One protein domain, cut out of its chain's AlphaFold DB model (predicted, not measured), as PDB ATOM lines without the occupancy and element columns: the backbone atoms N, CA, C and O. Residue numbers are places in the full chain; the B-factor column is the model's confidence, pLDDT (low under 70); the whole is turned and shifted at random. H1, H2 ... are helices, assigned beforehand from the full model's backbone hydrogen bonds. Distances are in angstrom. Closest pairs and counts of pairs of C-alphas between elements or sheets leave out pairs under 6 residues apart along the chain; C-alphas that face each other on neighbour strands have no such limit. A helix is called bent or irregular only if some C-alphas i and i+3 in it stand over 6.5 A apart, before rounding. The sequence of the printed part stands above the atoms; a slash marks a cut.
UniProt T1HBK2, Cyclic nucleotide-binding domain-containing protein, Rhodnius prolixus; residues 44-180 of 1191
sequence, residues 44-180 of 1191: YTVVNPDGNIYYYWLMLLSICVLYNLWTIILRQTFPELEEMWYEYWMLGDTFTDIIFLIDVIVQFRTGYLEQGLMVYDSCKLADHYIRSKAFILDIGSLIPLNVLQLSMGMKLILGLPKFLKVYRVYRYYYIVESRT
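This is residues 44 to 180 of the 1191 residues of the protein "Cyclic nucleotide-binding domain-containing protein" of Rhodnius prolixus (UniProt T1HBK2). Look first for a long helical hairpin, H1 and H2, with a third long helix, H6, slanting across H1. The short helices H3, H4 and H5 follow one another along the domain's length, with H4 packed on H2 and H6. The printed part has 137 residues with six named helices, H1 to H6 in chain order, and no named strand: all helix. It is only just compact, close to loose, with a radius of gyration of the C-alphas of 17.0 A, and elongated, spanning 55 by 35 by 22 A.

Start with H2, residues 79 to 107, the longest helix by residues, with 29; it is irregular, with C-alphas 84 and 87 8.9 A apart and a kink of 93 degrees near residue 86. H1, residues 52 to 77, touches it as a hairpin, at a shallow tilt of 30 degrees, closest at the C-alphas of Cys 64 and Thr 96, 5.6 A. The hub, H6, residues 156 to 179, is irregular too, with C-alphas 158 and 161 7.4 A apart; it touches H1, closest at the C-alphas of Ser 62 and Val 169, 5.1 A. H4, residues 133 to 141, touches H6, closest at the C-alphas of Ser 141 and Lys 162, 4.5 A. In H3, residues 122 to 130, and H4 every O i to N i+4 pair is within hydrogen-bond range; the counts are 20 of 22 in H1, 22 of 25 in H2, 10 of 20 in H6, and 2 of 4 in H5, residues 145 to 152.

Find C-alpha 52 at (34.511, 19.146, 50.274); from there H1 runs 38.5 A. H2 spans 35.6 A, and H6 runs 37.4 A to C-alpha 179 at (26.955, 11.404, 48.273).

The C-alphas farthest apart, of Glu 80 and Gln 115, are 55.8 A apart. The printed part has no cut, and the link from H2 to H3 is long. Residue 44 and residues 144 to 158 have pLDDT under 70.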
ATOM      1  N   TYR A  44      50.932  25.703  46.001       53.31
ATOM      2  CA  TYR A  44      50.060  25.786  44.832       53.31
ATOM      3  C   TYR A  44      48.631  25.437  45.247       53.31
ATOM      4  O   TYR A  44      48.332  24.295  45.582       53.31
ATOM      5  N   THR A  45      47.739  26.428  45.244       76.69
ATOM      6  CA  THR A  45      46.320  26.238  45.566       76.69
ATOM      7  C   THR A  45      45.577  25.685  44.351       76.69
ATOM      8  O   THR A  45      44.991  26.439  43.569       76.69
ATOM      9  N   VAL A  46      45.649  24.367  44.178       86.50
ATOM     10  CA  VAL A  46      44.803  23.597  43.257       86.50
ATOM     11  C   VAL A  46      43.583  23.093  44.027       86.50
ATOM     12  O   VAL A  46      43.673  22.748  45.204       86.50
ATOM     13  N   VAL A  47      42.426  23.103  43.373       89.56
ATOM     14  CA  VAL A  47      41.141  22.687  43.933       89.56
ATOM     15  C   VAL A  47      40.847  21.269  43.456       89.56
ATOM     16  O   VAL A  47      40.541  21.048  42.283       89.56
ATOM     17  N   ASN A  48      40.944  20.306  44.371       89.62
ATOM     18  CA  ASN A  48      40.643  18.905  44.083       89.62
ATOM     19  C   ASN A  48      39.126  18.747  43.844       89.62
ATOM     20  O   ASN A  48      38.347  19.164  44.710       89.62
ATOM     21  N   PRO A  49      38.682  18.137  42.726       88.00
ATOM     22  CA  PRO A  49      37.264  18.062  42.362       88.00
ATOM     23  C   PRO A  49      36.429  17.208  43.330       88.00
ATOM     24  O   PRO A  49      35.237  17.455  43.488       88.00
ATOM     25  N   ASP A  50      37.042  16.250  44.025       86.12
ATOM     26  CA  ASP A  50      36.382  15.420  45.044       86.12
ATOM     27  C   ASP A  50      36.376  16.071  46.442       86.12
ATOM     28  O   ASP A  50      35.737  15.583  47.379       86.12
ATOM     29  N   GLY A  51      37.082  17.194  46.607       88.31
ATOM     30  CA  GLY A  51      37.235  17.882  47.884       88.31
ATOM     31  C   GLY A  51      35.946  18.553  48.364       88.31
ATOM     32  O   GLY A  51      35.206  19.162  47.593       88.31
ATOM     33  N   ASN A  52      35.705  18.529  49.679       91.31
ATOM     34  CA  ASN A  52      34.511  19.146  50.274       91.31
ATOM     35  C   ASN A  52      34.415  20.664  50.014       91.31
ATOM     36  O   ASN A  52      33.315  21.194  49.913       91.31
ATOM     37  N   ILE A  53      35.548  21.353  49.829       91.12
ATOM     38  CA  ILE A  53      35.580  22.770  49.425       91.12
ATOM     39  C   ILE A  53      34.909  22.958  48.054       91.12
ATOM     40  O   ILE A  53      34.088  23.857  47.893       91.12
ATOM     41  N   TYR A  54      35.201  22.083  47.085       91.94
ATOM     42  CA  TYR A  54      34.598  22.129  45.751       91.94
ATOM     43  C   TYR A  54      33.105  21.767  45.783       91.94
ATOM     44  O   TYR A  54      32.302  22.397  45.100       91.94
ATOM     45  N   TYR A  55      32.716  20.814  46.637       93.38
ATOM     46  CA  TYR A  55      31.311  20.475  46.882       93.38
ATOM     47  C   TYR A  55      30.498  21.676  47.399       93.38
ATOM     48  O   TYR A  55      29.480  22.026  46.803       93.38
ATOM     49  N   TYR A  56      30.963  22.357  48.455       94.00
ATOM     50  CA  TYR A  56      30.267  23.536  48.990       94.00
ATOM     51  C   TYR A  56      30.308  24.737  48.030       94.00
ATOM     52  O   TYR A  56      29.348  25.503  47.971       94.00
ATOM     53  N   TRP A  57      31.369  24.874  47.227       94.94
ATOM     54  CA  TRP A  57      31.441  25.876  46.159       94.94
ATOM     55  C   TRP A  57      30.376  25.641  45.074       94.94
ATOM     56  O   TRP A  57      29.641  26.560  44.713       94.94
ATOM     57  N   LEU A  58      30.222  24.396  44.608       93.69
ATOM     58  CA  LEU A  58      29.169  24.021  43.659       93.69
ATOM     59  C   LEU A  58      27.752  24.135  44.248       93.69
ATOM     60  O   LEU A  58      26.823  24.466  43.510       93.69
ATOM     61  N   MET A  59      27.579  23.916  45.556       94.12
ATOM     62  CA  MET A  59      26.310  24.161  46.253       94.12
ATOM     63  C   MET A  59      25.929  25.647  46.204       94.12
ATOM     64  O   MET A  59      24.828  25.977  45.766       94.12
ATOM     65  N   LEU A  60      26.850  26.542  46.585       95.12
ATOM     66  CA  LEU A  60      26.646  27.995  46.531       95.12
ATOM     67  C   LEU A  60      26.311  28.463  45.107       95.12
ATOM     68  O   LEU A  60      25.325  29.167  44.901       95.12
ATOM     69  N   LEU A  61      27.074  28.004  44.112       95.00
ATOM     70  CA  LEU A  61      26.800  28.288  42.700       95.00
ATOM     71  C   LEU A  61      25.421  27.817  42.254       95.00
ATOM     72  O   LEU A  61      24.743  28.533  41.521       95.00
ATOM     73  N   SER A  62      24.996  26.633  42.689       93.75
ATOM     74  CA  SER A  62      23.697  26.083  42.303       93.75
ATOM     75  C   SER A  62      22.540  26.900  42.877       93.75
ATOM     76  O   SER A  62      21.551  27.105  42.180       93.75
ATOM     77  N   ILE A  63      22.697  27.453  44.084       93.88
ATOM     78  CA  ILE A  63      21.749  28.413  44.669       93.88
ATOM     79  C   ILE A  63      21.717  29.713  43.842       93.88
ATOM     80  O   ILE A  63      20.636  30.204  43.524       93.88
ATOM     81  N   CYS A  64      22.869  30.243  43.414       93.69
ATOM     82  CA  CYS A  64      22.934  31.447  42.572       93.69
ATOM     83  C   CYS A  64      22.334  31.250  41.167       93.69
ATOM     84  O   CYS A  64      21.648  32.139  40.661       93.69
ATOM     85  N   VAL A  65      22.542  30.089  40.534       92.69
ATOM     86  CA  VAL A  65      21.883  29.754  39.256       92.69
ATOM     87  C   VAL A  65      20.377  29.585  39.458       92.69
ATOM     88  O   VAL A  65      19.597  30.086  38.650       92.69
ATOM     89  N   LEU A  66      19.949  28.948  40.552       91.94
ATOM     90  CA  LEU A  66      18.532  28.761  40.856       91.94
ATOM     91  C   LEU A  66      17.808  30.090  41.129       91.94
ATOM     92  O   LEU A  66      16.705  30.295  40.628       91.94
ATOM     93  N   TYR A  67      18.445  31.021  41.846       92.62
ATOM     94  CA  TYR A  67      17.946  32.390  42.028       92.62
ATOM     95  C   TYR A  67      17.675  33.080  40.683       92.62
ATOM     96  O   TYR A  67      16.603  33.654  40.486       92.62
ATOM     97  N   ASN A  68      18.604  32.982  39.728       90.12
ATOM     98  CA  ASN A  68      18.417  33.536  38.385       90.12
ATOM     99  C   ASN A  68      17.267  32.823  37.634       90.12
ATOM    100  O   ASN A  68      16.445  33.485  37.001       90.12
ATOM    101  N   LEU A  69      17.155  31.493  37.755       90.88
ATOM    102  CA  LEU A  69      16.123  30.669  37.102       90.88
ATOM    103  C   LEU A  69      14.682  30.988  37.550       90.88
ATOM    104  O   LEU A  69      13.755  30.829  36.756       90.88
ATOM    105  N   TRP A  70      14.491  31.450  38.789       92.06
ATOM    106  CA  TRP A  70      13.189  31.915  39.291       92.06
ATOM    107  C   TRP A  70      12.981  33.429  39.101       92.06
ATOM    108  O   TRP A  70      11.906  33.861  38.701       92.06
ATOM    109  N   THR A  71      13.981  34.273  39.378       89.12
ATOM    110  CA  THR A  71      13.740  35.729  39.485       89.12
ATOM    111  C   THR A  71      13.745  36.487  38.161       89.12
ATOM    112  O   THR A  71      13.142  37.558  38.103       89.12
ATOM    113  N   ILE A  72      14.401  35.987  37.105       86.94
ATOM    114  CA  ILE A  72      14.489  36.707  35.821       86.94
ATOM    115  C   ILE A  72      13.118  36.760  35.130       86.94
ATOM    116  O   ILE A  72      12.660  37.837  34.751       86.94
ATOM    117  N   ILE A  73      12.431  35.616  35.006       89.38
ATOM    118  CA  ILE A  73      11.129  35.552  34.322       89.38
ATOM    119  C   ILE A  73      10.023  36.264  35.118       89.38
ATOM    120  O   ILE A  73       9.185  36.944  34.526       89.38
ATOM    121  N   LEU A  74      10.068  36.192  36.455       89.62
ATOM    122  CA  LEU A  74       9.139  36.904  37.333       89.62
ATOM    123  C   LEU A  74       9.242  38.427  37.154       89.62
ATOM    124  O   LEU A  74       8.223  39.084  36.956       89.62
ATOM    125  N   ARG A  75      10.463  38.983  37.166       86.56
ATOM    126  CA  ARG A  75      10.703  40.421  36.945       86.56
ATOM    127  C   ARG A  75      10.278  40.869  35.545       86.56
ATOM    128  O   ARG A  75       9.571  41.860  35.417       86.56
ATOM    129  N   GLN A  76      10.594  40.082  34.511       86.00
ATOM    130  CA  GLN A  76      10.181  40.361  33.125       86.00
ATOM    131  C   GLN A  76       8.650  40.339  32.931       86.00
ATOM    132  O   GLN A  76       8.159  40.893  31.951       86.00
ATOM    133  N   THR A  77       7.902  39.716  33.844       88.94
ATOM    134  CA  THR A  77       6.431  39.622  33.793       88.94
ATOM    135  C   THR A  77       5.734  40.681  34.652       88.94
ATOM    136  O   THR A  77       4.598  41.052  34.375       88.94
ATOM    137  N   PHE A  78       6.397  41.177  35.699       88.12
ATOM    138  CA  PHE A  78       5.825  42.137  36.641       88.12
ATOM    139  C   PHE A  78       6.814  43.282  36.916       88.12
ATOM    140  O   PHE A  78       7.492  43.254  37.946       88.12
ATOM    141  N   PRO A  79       6.896  44.313  36.050       83.56
ATOM    142  CA  PRO A  79       7.815  45.443  36.244       83.56
ATOM    143  C   PRO A  79       7.575  46.196  37.566       83.56
ATOM    144  O   PRO A  79       8.525  46.660  38.191       83.56
ATOM    145  N   GLU A  80       6.335  46.195  38.071       84.69
ATOM    146  CA  GLU A  80       5.962  46.684  39.414       84.69
ATOM    147  C   GLU A  80       6.833  46.087  40.544       84.69
ATOM    148  O   GLU A  80       7.083  46.740  41.558       84.69
ATOM    149  N   LEU A  81       7.306  44.841  40.392       85.25
ATOM    150  CA  LEU A  81       8.183  44.171  41.358       85.25
ATOM    151  C   LEU A  81       9.619  44.711  41.323       85.25
ATOM    152  O   LEU A  81      10.300  44.705  42.352       85.25
ATOM    153  N   GLU A  82      10.083  45.130  40.145       82.19
ATOM    154  CA  GLU A  82      11.417  45.693  39.942       82.19
ATOM    155  C   GLU A  82      11.467  47.128  40.477       82.19
ATOM    156  O   GLU A  82      12.357  47.443  41.262       82.19
ATOM    157  N   GLU A  83      10.455  47.949  40.175       83.69
ATOM    158  CA  GLU A  83      10.342  49.332  40.663       83.69
ATOM    159  C   GLU A  83      10.285  49.425  42.199       83.69
ATOM    160  O   GLU A  83      10.992  50.240  42.792       83.69
ATOM    161  N   MET A  84       9.500  48.569  42.869       83.69
ATOM    162  CA  MET A  84       9.357  48.613  44.336       83.69
ATOM    163  C   MET A  84      10.629  48.238  45.117       83.69
ATOM    164  O   MET A  84      10.765  48.645  46.271       83.69
ATOM    165  N   TRP A  85      11.533  47.438  44.540       85.44
ATOM    166  CA  TRP A  85      12.669  46.837  45.264       85.44
ATOM    167  C   TRP A  85      13.995  46.894  44.486       85.44
ATOM    168  O   TRP A  85      14.899  46.094  44.738       85.44
ATOM    169  N   TYR A  86      14.127  47.843  43.554       83.69
ATOM    170  CA  TYR A  86      15.239  47.964  42.600       83.69
ATOM    171  C   TYR A  86      16.635  47.790  43.225       83.69
ATOM    172  O   TYR A  86      17.437  46.997  42.730       83.69
ATOM    173  N   GLU A  87      16.921  48.454  44.352       85.31
ATOM    174  CA  GLU A  87      18.221  48.356  45.039       85.31
ATOM    175  C   GLU A  87      18.568  46.919  45.469       85.31
ATOM    176  O   GLU A  87      19.718  46.488  45.359       85.31
ATOM    177  N   TYR A  88      17.571  46.150  45.918       87.38
ATOM    178  CA  TYR A  88      17.743  44.764  46.355       87.38
ATOM    179  C   TYR A  88      17.927  43.812  45.169       87.38
ATOM    180  O   TYR A  88      18.742  42.891  45.252       87.38
ATOM    181  N   TRP A  89      17.224  44.045  44.055       85.88
ATOM    182  CA  TRP A  89      17.412  43.277  42.819       85.88
ATOM    183  C   TRP A  89      18.793  43.524  42.207       85.88
ATOM    184  O   TRP A  89      19.503  42.567  41.901       85.88
ATOM    185  N   MET A  90      19.222  44.787  42.128       83.06
ATOM    186  CA  MET A  90      20.556  45.165  41.653       83.06
ATOM    187  C   MET A  90      21.671  44.570  42.522       83.06
ATOM    188  O   MET A  90      22.665  44.070  41.989       83.06
ATOM    189  N   LEU A  91      21.506  44.567  43.850       88.44
ATOM    190  CA  LEU A  91      22.437  43.910  44.770       88.44
ATOM    191  C   LEU A  91      22.475  42.386  44.557       88.44
ATOM    192  O   LEU A  91      23.560  41.803  44.539       88.44
ATOM    193  N   GLY A  92      21.312  41.751  44.377       86.81
ATOM    194  CA  GLY A  92      21.183  40.310  44.144       86.81
ATOM    195  C   GLY A  92      21.846  39.851  42.846       86.81
ATOM    196  O   GLY A  92      22.692  38.954  42.874       86.81
ATOM    197  N   ASP A  93      21.540  40.506  41.724       86.56
ATOM    198  CA  ASP A  93      22.148  40.195  40.427       86.56
ATOM    199  C   ASP A  93      23.671  40.381  40.476       86.56
ATOM    200  O   ASP A  93      24.408  39.443  40.157       86.56
ATOM    201  N   THR A  94      24.140  41.532  40.979       85.69
ATOM    202  CA  THR A  94      25.574  41.844  41.135       85.69
ATOM    203  C   THR A  94      26.293  40.797  41.990       85.69
ATOM    204  O   THR A  94      27.403  40.378  41.662       85.69
ATOM    205  N   PHE A  95      25.664  40.325  43.071       90.62
ATOM    206  CA  PHE A  95      26.210  39.263  43.917       90.62
ATOM    207  C   PHE A  95      26.343  37.927  43.166       90.62
ATOM    208  O   PHE A  95      27.375  37.261  43.289       90.62
ATOM    209  N   THR A  96      25.355  37.547  42.344       91.19
ATOM    210  CA  THR A  96      25.467  36.326  41.523       91.19
ATOM    211  C   THR A  96      26.537  36.439  40.435       91.19
ATOM    212  O   THR A  96      27.281  35.481  40.227       91.19
ATOM    213  N   ASP A  97      26.704  37.615  39.827       89.56
ATOM    214  CA  ASP A  97      27.707  37.845  38.781       89.56
ATOM    215  C   ASP A  97      29.138  37.842  39.350       89.56
ATOM    216  O   ASP A  97      30.046  37.255  38.755       89.56
ATOM    217  N   ILE A  98      29.335  38.380  40.561       91.44
ATOM    218  CA  ILE A  98      30.591  38.239  41.320       91.44
ATOM    219  C   ILE A  98      30.901  36.758  41.596       91.44
ATOM    220  O   ILE A  98      32.045  36.326  41.431       91.44
ATOM    221  N   ILE A  99      29.907  35.954  41.984       94.31
ATOM    222  CA  ILE A  99      30.099  34.519  42.245       94.31
ATOM    223  C   ILE A  99      30.430  33.747  40.958       94.31
ATOM    224  O   ILE A  99      31.327  32.901  40.974       94.31
ATOM    225  N   PHE A 100      29.790  34.063  39.827       92.75
ATOM    226  CA  PHE A 100      30.121  33.456  38.533       92.75
ATOM    227  C   PHE A 100      31.530  33.843  38.049       92.75
ATOM    228  O   PHE A 100      32.231  32.995  37.492       92.75
ATOM    229  N   LEU A 101      31.983  35.073  38.322       92.12
ATOM    230  CA  LEU A 101      33.348  35.522  38.029       92.12
ATOM    231  C   LEU A 101      34.392  34.775  38.877       92.12
ATOM    232  O   LEU A 101      35.412  34.325  38.352       92.12
ATOM    233  N   ILE A 102      34.135  34.592  40.178       93.31
ATOM    234  CA  ILE A 102      35.017  33.809  41.059       93.31
ATOM    235  C   ILE A 102      35.048  32.335  40.624       93.31
ATOM    236  O   ILE A 102      36.105  31.709  40.680       93.31
ATOM    237  N   ASP A 103      33.941  31.777  40.128       94.69
ATOM    238  CA  ASP A 103      33.905  30.389  39.652       94.69
ATOM    239  C   ASP A 103      34.813  30.161  38.438       94.69
ATOM    240  O   ASP A 103      35.513  29.152  38.393       94.69
ATOM    241  N   VAL A 104      34.913  31.115  37.508       93.50
ATOM    242  CA  VAL A 104      35.909  31.042  36.422       93.50
ATOM    243  C   VAL A 104      37.335  30.946  36.984       93.50
ATOM    244  O   VAL A 104      38.127  30.127  36.517       93.50
ATOM    245  N   ILE A 105      37.658  31.708  38.037       92.19
ATOM    246  CA  ILE A 105      38.969  31.652  38.711       92.19
ATOM    247  C   ILE A 105      39.182  30.293  39.402       92.19
ATOM    248  O   ILE A 105      40.276  29.728  39.326       92.19
ATOM    249  N   VAL A 106      38.147  29.731  40.037       92.38
ATOM    250  CA  VAL A 106      38.183  28.383  40.635       92.38
ATOM    251  C   VAL A 106      38.377  27.304  39.564       92.38
ATOM    252  O   VAL A 106      39.098  26.336  39.797       92.38
ATOM    253  N   GLN A 107      37.811  27.472  38.369       91.75
ATOM    254  CA  GLN A 107      37.968  26.529  37.259       91.75
ATOM    255  C   GLN A 107      39.376  26.522  36.666       91.75
ATOM    256  O   GLN A 107      39.938  25.442  36.504       91.75
ATOM    257  N   PHE A 108      40.010  27.689  36.497       92.81
ATOM    258  CA  PHE A 108      41.450  27.793  36.196       92.81
ATOM    259  C   PHE A 108      42.356  27.119  37.249       92.81
ATOM    260  O   PHE A 108      43.557  26.954  37.029       92.81
ATOM    261  N   ARG A 109      41.802  26.742  38.409       91.38
ATOM    262  CA  ARG A 109      42.482  26.052  39.512       91.38
ATOM    263  C   ARG A 109      41.912  24.670  39.829       91.38
ATOM    264  O   ARG A 109      42.413  24.041  40.754       91.38
ATOM    265  N   THR A 110      40.912  24.177  39.099       91.94
ATOM    266  CA  THR A 110      40.306  22.863  39.357       91.94
ATOM    267  C   THR A 110      41.157  21.768  38.717       91.94
ATOM    268  O   THR A 110      41.410  21.810  37.516       91.94
ATOM    269  N   GLY A 111      41.598  20.790  39.510       90.56
ATOM    270  CA  GLY A 111      42.386  19.663  39.008       90.56
ATOM    271  C   GLY A 111      41.577  18.733  38.097       90.56
ATOM    272  O   GLY A 111      40.381  18.523  38.312       90.56
ATOM    273  N   TYR A 112      42.250  18.130  37.115       90.69
ATOM    274  CA  TYR A 112      41.737  17.007  36.323       90.69
ATOM    275  C   TYR A 112      42.629  15.768  36.520       90.69
ATOM    276  O   TYR A 112      43.804  15.891  36.877       90.69
ATOM    277  N   LEU A 113      42.053  14.577  36.339       90.12
ATOM    278  CA  LEU A 113      42.778  13.310  36.450       90.12
ATOM    279  C   LEU A 113      43.405  12.943  35.100       90.12
ATOM    280  O   LEU A 113      42.710  12.892  34.087       90.12
ATOM    281  N   GLU A 114      44.699  12.639  35.106       89.81
ATOM    282  CA  GLU A 114      45.463  12.158  33.955       89.81
ATOM    283  C   GLU A 114      46.108  10.826  34.352       89.81
ATOM    284  O   GLU A 114      46.796  10.747  35.365       89.81
ATOM    285  N   GLN A 115      45.789   9.742  33.632       89.56
ATOM    286  CA  GLN A 115      46.201   8.364  33.974       89.56
ATOM    287  C   GLN A 115      45.845   7.914  35.416       89.56
ATOM    288  O   GLN A 115      46.431   6.976  35.945       89.56
ATOM    289  N   GLY A 116      44.862   8.563  36.055       87.25
ATOM    290  CA  GLY A 116      44.464   8.313  37.448       87.25
ATOM    291  C   GLY A 116      45.198   9.164  38.493       87.25
ATOM    292  O   GLY A 116      44.818   9.139  39.661       87.25
ATOM    293  N   LEU A 117      46.188   9.964  38.088       88.12
ATOM    294  CA  LEU A 117      46.893  10.919  38.946       88.12
ATOM    295  C   LEU A 117      46.279  12.323  38.828       88.12
ATOM    296  O   LEU A 117      45.807  12.732  37.768       88.12
ATOM    297  N   MET A 118      46.284  13.084  39.926       89.25
ATOM    298  CA  MET A 118      45.809  14.473  39.942       89.25
ATOM    299  C   MET A 118      46.881  15.398  39.354       89.25
ATOM    300  O   MET A 118      47.982  15.495  39.893       89.25
ATOM    301  N   VAL A 119      46.555  16.116  38.277       90.25
ATOM    302  CA  VAL A 119      47.461  17.118  37.699       90.25
ATOM    303  C   VAL A 119      47.410  18.407  38.524       90.25
ATOM    304  O   VAL A 119      46.335  18.940  38.793       90.25
ATOM    305  N   TYR A 120      48.584  18.927  38.898       87.81
ATOM    306  CA  TYR A 120      48.731  20.166  39.679       87.81
ATOM    307  C   TYR A 120      49.323  21.346  38.876       87.81
ATOM    308  O   TYR A 120      49.344  22.486  39.352       87.81
ATOM    309  N   ASP A 121      49.794  21.099  37.648       89.62
ATOM    310  CA  ASP A 121      50.448  22.100  36.801       89.62
ATOM    311  C   ASP A 121      49.474  23.195  36.352       89.62
ATOM    312  O   ASP A 121      48.619  22.987  35.491       89.62
ATOM    313  N   SER A 122      49.652  24.408  36.877       89.06
ATOM    314  CA  SER A 122      48.726  25.528  36.630       89.06
ATOM    315  C   SER A 122      48.562  25.884  35.145       89.06
ATOM    316  O   SER A 122      47.493  26.334  34.747       89.06
ATOM    317  N   CYS A 123      49.594  25.668  34.321       90.94
ATOM    318  CA  CYS A 123      49.521  25.920  32.879       90.94
ATOM    319  C   CYS A 123      48.739  24.824  32.135       90.94
ATOM    320  O   CYS A 123      47.949  25.149  31.252       90.94
ATOM    321  N   LYS A 124      48.896  23.546  32.524       92.00
ATOM    322  CA  LYS A 124      48.123  22.428  31.951       92.00
ATOM    323  C   LYS A 124      46.643  22.542  32.318       92.00
ATOM    324  O   LYS A 124      45.790  22.378  31.455       92.00
ATOM    325  N   LEU A 125      46.340  22.900  33.570       91.81
ATOM    326  CA  LEU A 125      44.972  23.169  34.033       91.81
ATOM    327  C   LEU A 125      44.317  24.309  33.238       91.81
ATOM    328  O   LEU A 125      43.167  24.181  32.819       91.81
ATOM    329  N   ALA A 126      45.045  25.403  32.991       92.81
ATOM    330  CA  ALA A 126      44.530  26.530  32.218       92.81
ATOM    331  C   ALA A 126      44.274  26.174  30.742       92.81
ATOM    332  O   ALA A 126      43.198  26.480  30.236       92.81
ATOM    333  N   ASP A 127      45.208  25.493  30.070       93.69
ATOM    334  CA  ASP A 127      45.036  25.049  28.678       93.69
ATOM    335  C   ASP A 127      43.886  24.032  28.533       93.69
ATOM    336  O   ASP A 127      43.017  24.183  27.672       93.69
ATOM    337  N   HIS A 128      43.809  23.052  29.442       92.75
ATOM    338  CA  HIS A 128      42.708  22.089  29.507       92.75
ATOM    339  C   HIS A 128      41.348  22.784  29.686       92.75
ATOM    340  O   HIS A 128      40.373  22.414  29.029       92.75
ATOM    341  N   TYR A 129      41.269  23.805  30.549       93.62
ATOM    342  CA  TYR A 129      40.032  24.556  30.754       93.62
ATOM    343  C   TYR A 129      39.663  25.417  29.536       93.62
ATOM    344  O   TYR A 129      38.533  25.316  29.062       93.62
ATOM    345  N   ILE A 130      40.601  26.191  28.979       94.56
ATOM    346  CA  ILE A 130      40.367  27.062  27.808       94.56
ATOM    347  C   ILE A 130      39.906  26.251  26.588       94.56
ATOM    348  O   ILE A 130      39.026  26.691  25.850       94.56
ATOM    349  N   ARG A 131      40.460  25.048  26.385       93.94
ATOM    350  CA  ARG A 131      40.072  24.140  25.291       93.94
ATOM    351  C   ARG A 131      38.735  23.420  25.539       93.94
ATOM    352  O   ARG A 131      38.194  22.798  24.626       93.94
ATOM    353  N   SER A 132      38.190  23.487  26.753       93.31
ATOM    354  CA  SER A 132      36.922  22.852  27.112       93.31
ATOM    355  C   SER A 132      35.717  23.721  26.746       93.31
ATOM    356  O   SER A 132      35.701  24.931  26.968       93.31
ATOM    357  N   LYS A 133      34.630  23.083  26.290       92.00
ATOM    358  CA  LYS A 133      33.337  23.750  26.024       92.00
ATOM    359  C   LYS A 133      32.792  24.507  27.247       92.00
ATOM    360  O   LYS A 133      32.032  25.456  27.081       92.00
ATOM    361  N   ALA A 134      33.203  24.114  28.458       90.19
ATOM    362  CA  ALA A 134      32.862  24.801  29.702       90.19
ATOM    363  C   ALA A 134      33.296  26.278  29.710       90.19
ATOM    364  O   ALA A 134      32.522  27.117  30.160       90.19
ATOM    365  N   PHE A 135      34.473  26.611  29.164       92.50
ATOM    366  CA  PHE A 135      34.969  27.991  29.110       92.50
ATOM    367  C   PHE A 135      34.086  28.887  28.230       92.50
ATOM    368  O   PHE A 135      33.776  30.014  28.608       92.50
ATOM    369  N   ILE A 136      33.603  28.370  27.095       91.94
ATOM    370  CA  ILE A 136      32.712  29.108  26.183       91.94
ATOM    371  C   ILE A 136      31.357  29.389  26.852       91.94
ATOM    372  O   ILE A 136      30.862  30.514  26.784       91.94
ATOM    373  N   LEU A 137      30.778  28.396  27.540       91.25
ATOM    374  CA  LEU A 137      29.533  28.567  28.304       91.25
ATOM    375  C   LEU A 137      29.698  29.566  29.456       91.25
ATOM    376  O   LEU A 137      28.804  30.372  29.705       91.25
ATOM    377  N   ASP A 138      30.845  29.539  30.133       91.19
ATOM    378  CA  ASP A 138      31.156  30.441  31.240       91.19
ATOM    379  C   ASP A 138      31.331  31.892  30.787       91.19
ATOM    380  O   ASP A 138      30.703  32.780  31.364       91.19
ATOM    381  N   ILE A 139      32.110  32.143  29.730       89.81
ATOM    382  CA  ILE A 139      32.233  33.482  29.136       89.81
ATOM    383  C   ILE A 139      30.871  33.965  28.622       89.81
ATOM    384  O   ILE A 139      30.507  35.110  28.875       89.81
ATOM    385  N   GLY A 140      30.075  33.086  27.998       87.12
ATOM    386  CA  GLY A 140      28.698  33.384  27.590       87.12
ATOM    387  C   GLY A 140      27.781  33.782  28.755       87.12
ATOM    388  O   GLY A 140      26.978  34.700  28.614       87.12
ATOM    389  N   SER A 141      27.933  33.146  29.921       86.94
ATOM    390  CA  SER A 141      27.173  33.480  31.136       86.94
ATOM    391  C   SER A 141      27.623  34.768  31.842       86.94
ATOM    392  O   SER A 141      26.906  35.260  32.709       86.94
ATOM    393  N   LEU A 142      28.795  35.303  31.479       83.75
ATOM    394  CA  LEU A 142      29.423  36.486  32.083       83.75
ATOM    395  C   LEU A 142      29.409  37.728  31.178       83.75
ATOM    396  O   LEU A 142      29.972  38.755  31.557       83.75
ATOM    397  N   ILE A 143      28.789  37.669  29.992       79.12
ATOM    398  CA  ILE A 143      28.669  38.845  29.119       79.12
ATOM    399  C   ILE A 143      27.823  39.906  29.853       79.12
ATOM    400  O   ILE A 143      26.664  39.626  30.169       79.12
ATOM    401  N   PRO A 144      28.342  41.124  30.117       64.44
ATOM    402  CA  PRO A 144      27.694  42.111  30.984       64.44
ATOM    403  C   PRO A 144      26.572  42.885  30.265       64.44
ATOM    404  O   PRO A 144      26.537  44.116  30.265       64.44
ATOM    405  N   LEU A 145      25.632  42.169  29.643       63.25
ATOM    406  CA  LEU A 145      24.502  42.746  28.908       63.25
ATOM    407  C   LEU A 145      23.579  43.578  29.816       63.25
ATOM    408  O   LEU A 145      23.025  44.578  29.364       63.25
ATOM    409  N   ASN A 146      23.512  43.250  31.112       60.34
ATOM    410  CA  ASN A 146      22.840  44.052  32.141       60.34
ATOM    411  C   ASN A 146      23.408  45.487  32.249       60.34
ATOM    412  O   ASN A 146      22.677  46.410  32.588       60.34
ATOM    413  N   VAL A 147      24.689  45.714  31.928       60.25
ATOM    414  CA  VAL A 147      25.278  47.072  31.893       60.25
ATOM    415  C   VAL A 147      24.872  47.807  30.610       60.25
ATOM    416  O   VAL A 147      24.661  49.016  30.622       60.25
ATOM    417  N   LEU A 148      24.686  47.073  29.509       57.19
ATOM    418  CA  LEU A 148      24.187  47.612  28.240       57.19
ATOM    419  C   LEU A 148      22.700  48.024  28.324       57.19
ATOM    420  O   LEU A 148      22.263  48.922  27.603       57.19
ATOM    421  N   GLN A 149      21.941  47.421  29.246       59.78
ATOM    422  CA  GLN A 149      20.538  47.740  29.540       59.78
ATOM    423  C   GLN A 149      20.345  49.204  29.992       59.78
ATOM    424  O   GLN A 149      19.374  49.836  29.576       59.78
ATOM    425  N   LEU A 150      21.311  49.796  30.719       59.09
ATOM    426  CA  LEU A 150      21.300  51.232  31.060       59.09
ATOM    427  C   LEU A 150      21.322  52.158  29.827       59.09
ATOM    428  O   LEU A 150      20.928  53.315  29.935       59.09
ATOM    429  N   SER A 151      21.784  51.674  28.670       58.50
ATOM    430  CA  SER A 151      21.928  52.472  27.445       58.50
ATOM    431  C   SER A 151      20.802  52.268  26.424       58.50
ATOM    432  O   SER A 151      20.732  53.029  25.461       58.50
ATOM    433  N   MET A 152      19.962  51.237  26.575       55.91
ATOM    434  CA  MET A 152      18.973  50.831  25.556       55.91
ATOM    435  C   MET A 152      17.543  50.658  26.098       55.91
ATOM    436  O   MET A 152      16.641  50.277  25.349       55.91
ATOM    437  N   GLY A 153      17.321  50.958  27.380       54.06
ATOM    438  CA  GLY A 153      16.019  50.853  28.037       54.06
ATOM    439  C   GLY A 153      15.709  49.453  28.579       54.06
ATOM    440  O   GLY A 153      16.460  48.494  28.395       54.06
ATOM    441  N   MET A 154      14.581  49.344  29.285       50.75
ATOM    442  CA  MET A 154      14.209  48.169  30.084       50.75
ATOM    443  C   MET A 154      13.763  46.978  29.217       50.75
ATOM    444  O   MET A 154      12.575  46.712  29.053       50.75
ATOM    445  N   LYS A 155      14.726  46.240  28.652       55.91
ATOM    446  CA  LYS A 155      14.504  44.947  27.983       55.91
ATOM    447  C   LYS A 155      15.301  43.843  28.680       55.91
ATOM    448  O   LYS A 155      16.386  43.466  28.241       55.91
ATOM    449  N   LEU A 156      14.725  43.313  29.761       58.34
ATOM    450  CA  LEU A 156      15.326  42.300  30.643       58.34
ATOM    451  C   LEU A 156      15.600  40.942  29.950       58.34
ATOM    452  O   LEU A 156      16.364  40.127  30.462       58.34
ATOM    453  N   ILE A 157      15.100  40.746  28.723       63.91
ATOM    454  CA  ILE A 157      15.535  39.722  27.746       63.91
ATOM    455  C   ILE A 157      17.077  39.623  27.636       63.91
ATOM    456  O   ILE A 157      17.616  38.550  27.369       63.91
ATOM    457  N   LEU A 158      17.814  40.709  27.896       62.66
ATOM    458  CA  LEU A 158      19.281  40.712  27.941       62.66
ATOM    459  C   LEU A 158      19.892  39.814  29.042       62.66
ATOM    460  O   LEU A 158      21.047  39.415  28.908       62.66
ATOM    461  N   GLY A 159      19.140  39.442  30.084       70.31
ATOM    462  CA  GLY A 159      19.604  38.564  31.169       70.31
ATOM    463  C   GLY A 159      19.624  37.061  30.840       70.31
ATOM    464  O   GLY A 159      20.220  36.281  31.584       70.31
ATOM    465  N   LEU A 160      19.012  36.634  29.727       76.12
ATOM    466  CA  LEU A 160      18.873  35.214  29.354       76.12
ATOM    467  C   LEU A 160      20.194  34.402  29.304       76.12
ATOM    468  O   LEU A 160      20.164  33.232  29.696       76.12
ATOM    469  N   PRO A 161      21.364  34.946  28.891       83.62
ATOM    470  CA  PRO A 161      22.613  34.175  28.849       83.62
ATOM    471  C   PRO A 161      23.092  33.640  30.205       83.62
ATOM    472  O   PRO A 161      23.847  32.666  30.231       83.62
ATOM    473  N   LYS A 162      22.610  34.177  31.337       85.56
ATOM    474  CA  LYS A 162      22.908  33.623  32.672       85.56
ATOM    475  C   LYS A 162      22.465  32.157  32.811       85.56
ATOM    476  O   LYS A 162      23.101  31.388  33.535       85.56
ATOM    477  N   PHE A 163      21.451  31.716  32.055       86.62
ATOM    478  CA  PHE A 163      21.009  30.315  32.031       86.62
ATOM    479  C   PHE A 163      22.032  29.344  31.419       86.62
ATOM    480  O   PHE A 163      21.977  28.151  31.715       86.62
ATOM    481  N   LEU A 164      23.025  29.820  30.654       87.69
ATOM    482  CA  LEU A 164      24.117  28.971  30.155       87.69
ATOM    483  C   LEU A 164      24.884  28.287  31.300       87.69
ATOM    484  O   LEU A 164      25.411  27.191  31.117       87.69
ATOM    485  N   LYS A 165      24.885  28.876  32.505       90.81
ATOM    486  CA  LYS A 165      25.544  28.348  33.709       90.81
ATOM    487  C   LYS A 165      24.877  27.087  34.294       90.81
ATOM    488  O   LYS A 165      25.486  26.419  35.130       90.81
ATOM    489  N   VAL A 166      23.676  26.693  33.843       90.88
ATOM    490  CA  VAL A 166      22.919  25.521  34.354       90.88
ATOM    491  C   VAL A 166      23.709  24.203  34.292       90.88
ATOM    492  O   VAL A 166      23.510  23.330  35.139       90.88
ATOM    493  N   TYR A 167      24.696  24.069  33.398       91.31
ATOM    494  CA  TYR A 167      25.580  22.892  33.369       91.31
ATOM    495  C   TYR A 167      26.358  22.667  34.690       91.31
ATOM    496  O   TYR A 167      26.690  21.526  35.025       91.31
ATOM    497  N   ARG A 168      26.609  23.725  35.483       91.50
ATOM    498  CA  ARG A 168      27.185  23.627  36.841       91.50
ATOM    499  C   ARG A 168      26.232  22.939  37.815       91.50
ATOM    500  O   ARG A 168      26.683  22.108  38.600       91.50
ATOM    501  N   VAL A 169      24.934  23.235  37.724       91.50
ATOM    502  CA  VAL A 169      23.885  22.633  38.563       91.50
ATOM    503  C   VAL A 169      23.764  21.140  38.271       91.50
ATOM    504  O   VAL A 169      23.684  20.343  39.197       91.50
ATOM    505  N   TYR A 170      23.853  20.737  36.998       91.25
ATOM    506  CA  TYR A 170      23.890  19.319  36.621       91.25
ATOM    507  C   TYR A 170      25.107  18.586  37.220       91.25
ATOM    508  O   TYR A 170      24.963  17.505  37.795       91.25
ATOM    509  N   ARG A 171      26.304  19.196  37.169       90.44
ATOM    510  CA  ARG A 171      27.506  18.635  37.815       90.44
ATOM    511  C   ARG A 171      27.361  18.557  39.339       90.44
ATOM    512  O   ARG A 171      27.785  17.566  39.926       90.44
ATOM    513  N   TYR A 172      26.766  19.566  39.976       93.00
ATOM    514  CA  TYR A 172      26.471  19.541  41.410       93.00
ATOM    515  C   TYR A 172      25.497  18.411  41.760       93.00
ATOM    516  O   TYR A 172      25.807  17.596  42.626       93.00
ATOM    517  N   TYR A 173      24.377  18.307  41.039       91.44
ATOM    518  CA  TYR A 173      23.353  17.280  41.233       91.44
ATOM    519  C   TYR A 173      23.945  15.863  41.229       91.44
ATOM    520  O   TYR A 173      23.703  15.109  42.167       91.44
ATOM    521  N   TYR A 174      24.802  15.533  40.257       91.12
ATOM    522  CA  TYR A 174      25.494  14.237  40.192       91.12
ATOM    523  C   TYR A 174      26.380  13.956  41.428       91.12
ATOM    524  O   TYR A 174      26.434  12.830  41.934       91.12
ATOM    525  N   ILE A 175      27.056  14.979  41.960       90.38
ATOM    526  CA  ILE A 175      27.893  14.849  43.164       90.38
ATOM    527  C   ILE A 175      27.024  14.714  44.429       90.38
ATOM    528  O   ILE A 175      27.383  13.968  45.335       90.38
ATOM    529  N   VAL A 176      25.863  15.377  44.501       91.38
ATOM    530  CA  VAL A 176      24.897  15.172  45.601       91.38
ATOM    531  C   VAL A 176      24.279  13.773  45.522       91.38
ATOM    532  O   VAL A 176      24.186  13.097  46.544       91.38
ATOM    533  N   GLU A 177      23.902  13.310  44.327       90.00
ATOM    534  CA  GLU A 177      23.292  11.992  44.108       90.00
ATOM    535  C   GLU A 177      24.227  10.850  44.525       90.00
ATOM    536  O   GLU A 177      23.784   9.893  45.153       90.00
ATOM    537  N   SER A 178      25.526  10.983  44.248       88.44
ATOM    538  CA  SER A 178      26.548  10.011  44.661       88.44
ATOM    539  C   SER A 178      26.954  10.103  46.141       88.44
ATOM    540  O   SER A 178      27.524   9.150  46.664       88.44
ATOM    541  N   ARG A 179      26.653  11.211  46.836       88.44
ATOM    542  CA  ARG A 179      26.955  11.404  48.273       88.44
ATOM    543  C   ARG A 179      25.773  11.134  49.208       88.44
ATOM    544  O   ARG A 179      25.983  10.983  50.409       88.44
ATOM    545  N   THR A 180      24.540  11.113  48.703       88.81
ATOM    546  CA  THR A 180      23.345  10.900  49.531       88.81
ATOM    547  C   THR A 180      23.052   9.418  49.766       88.81
ATOM    548  O   THR A 180      23.148   8.591  48.864       88.81
TER     549      THR A 180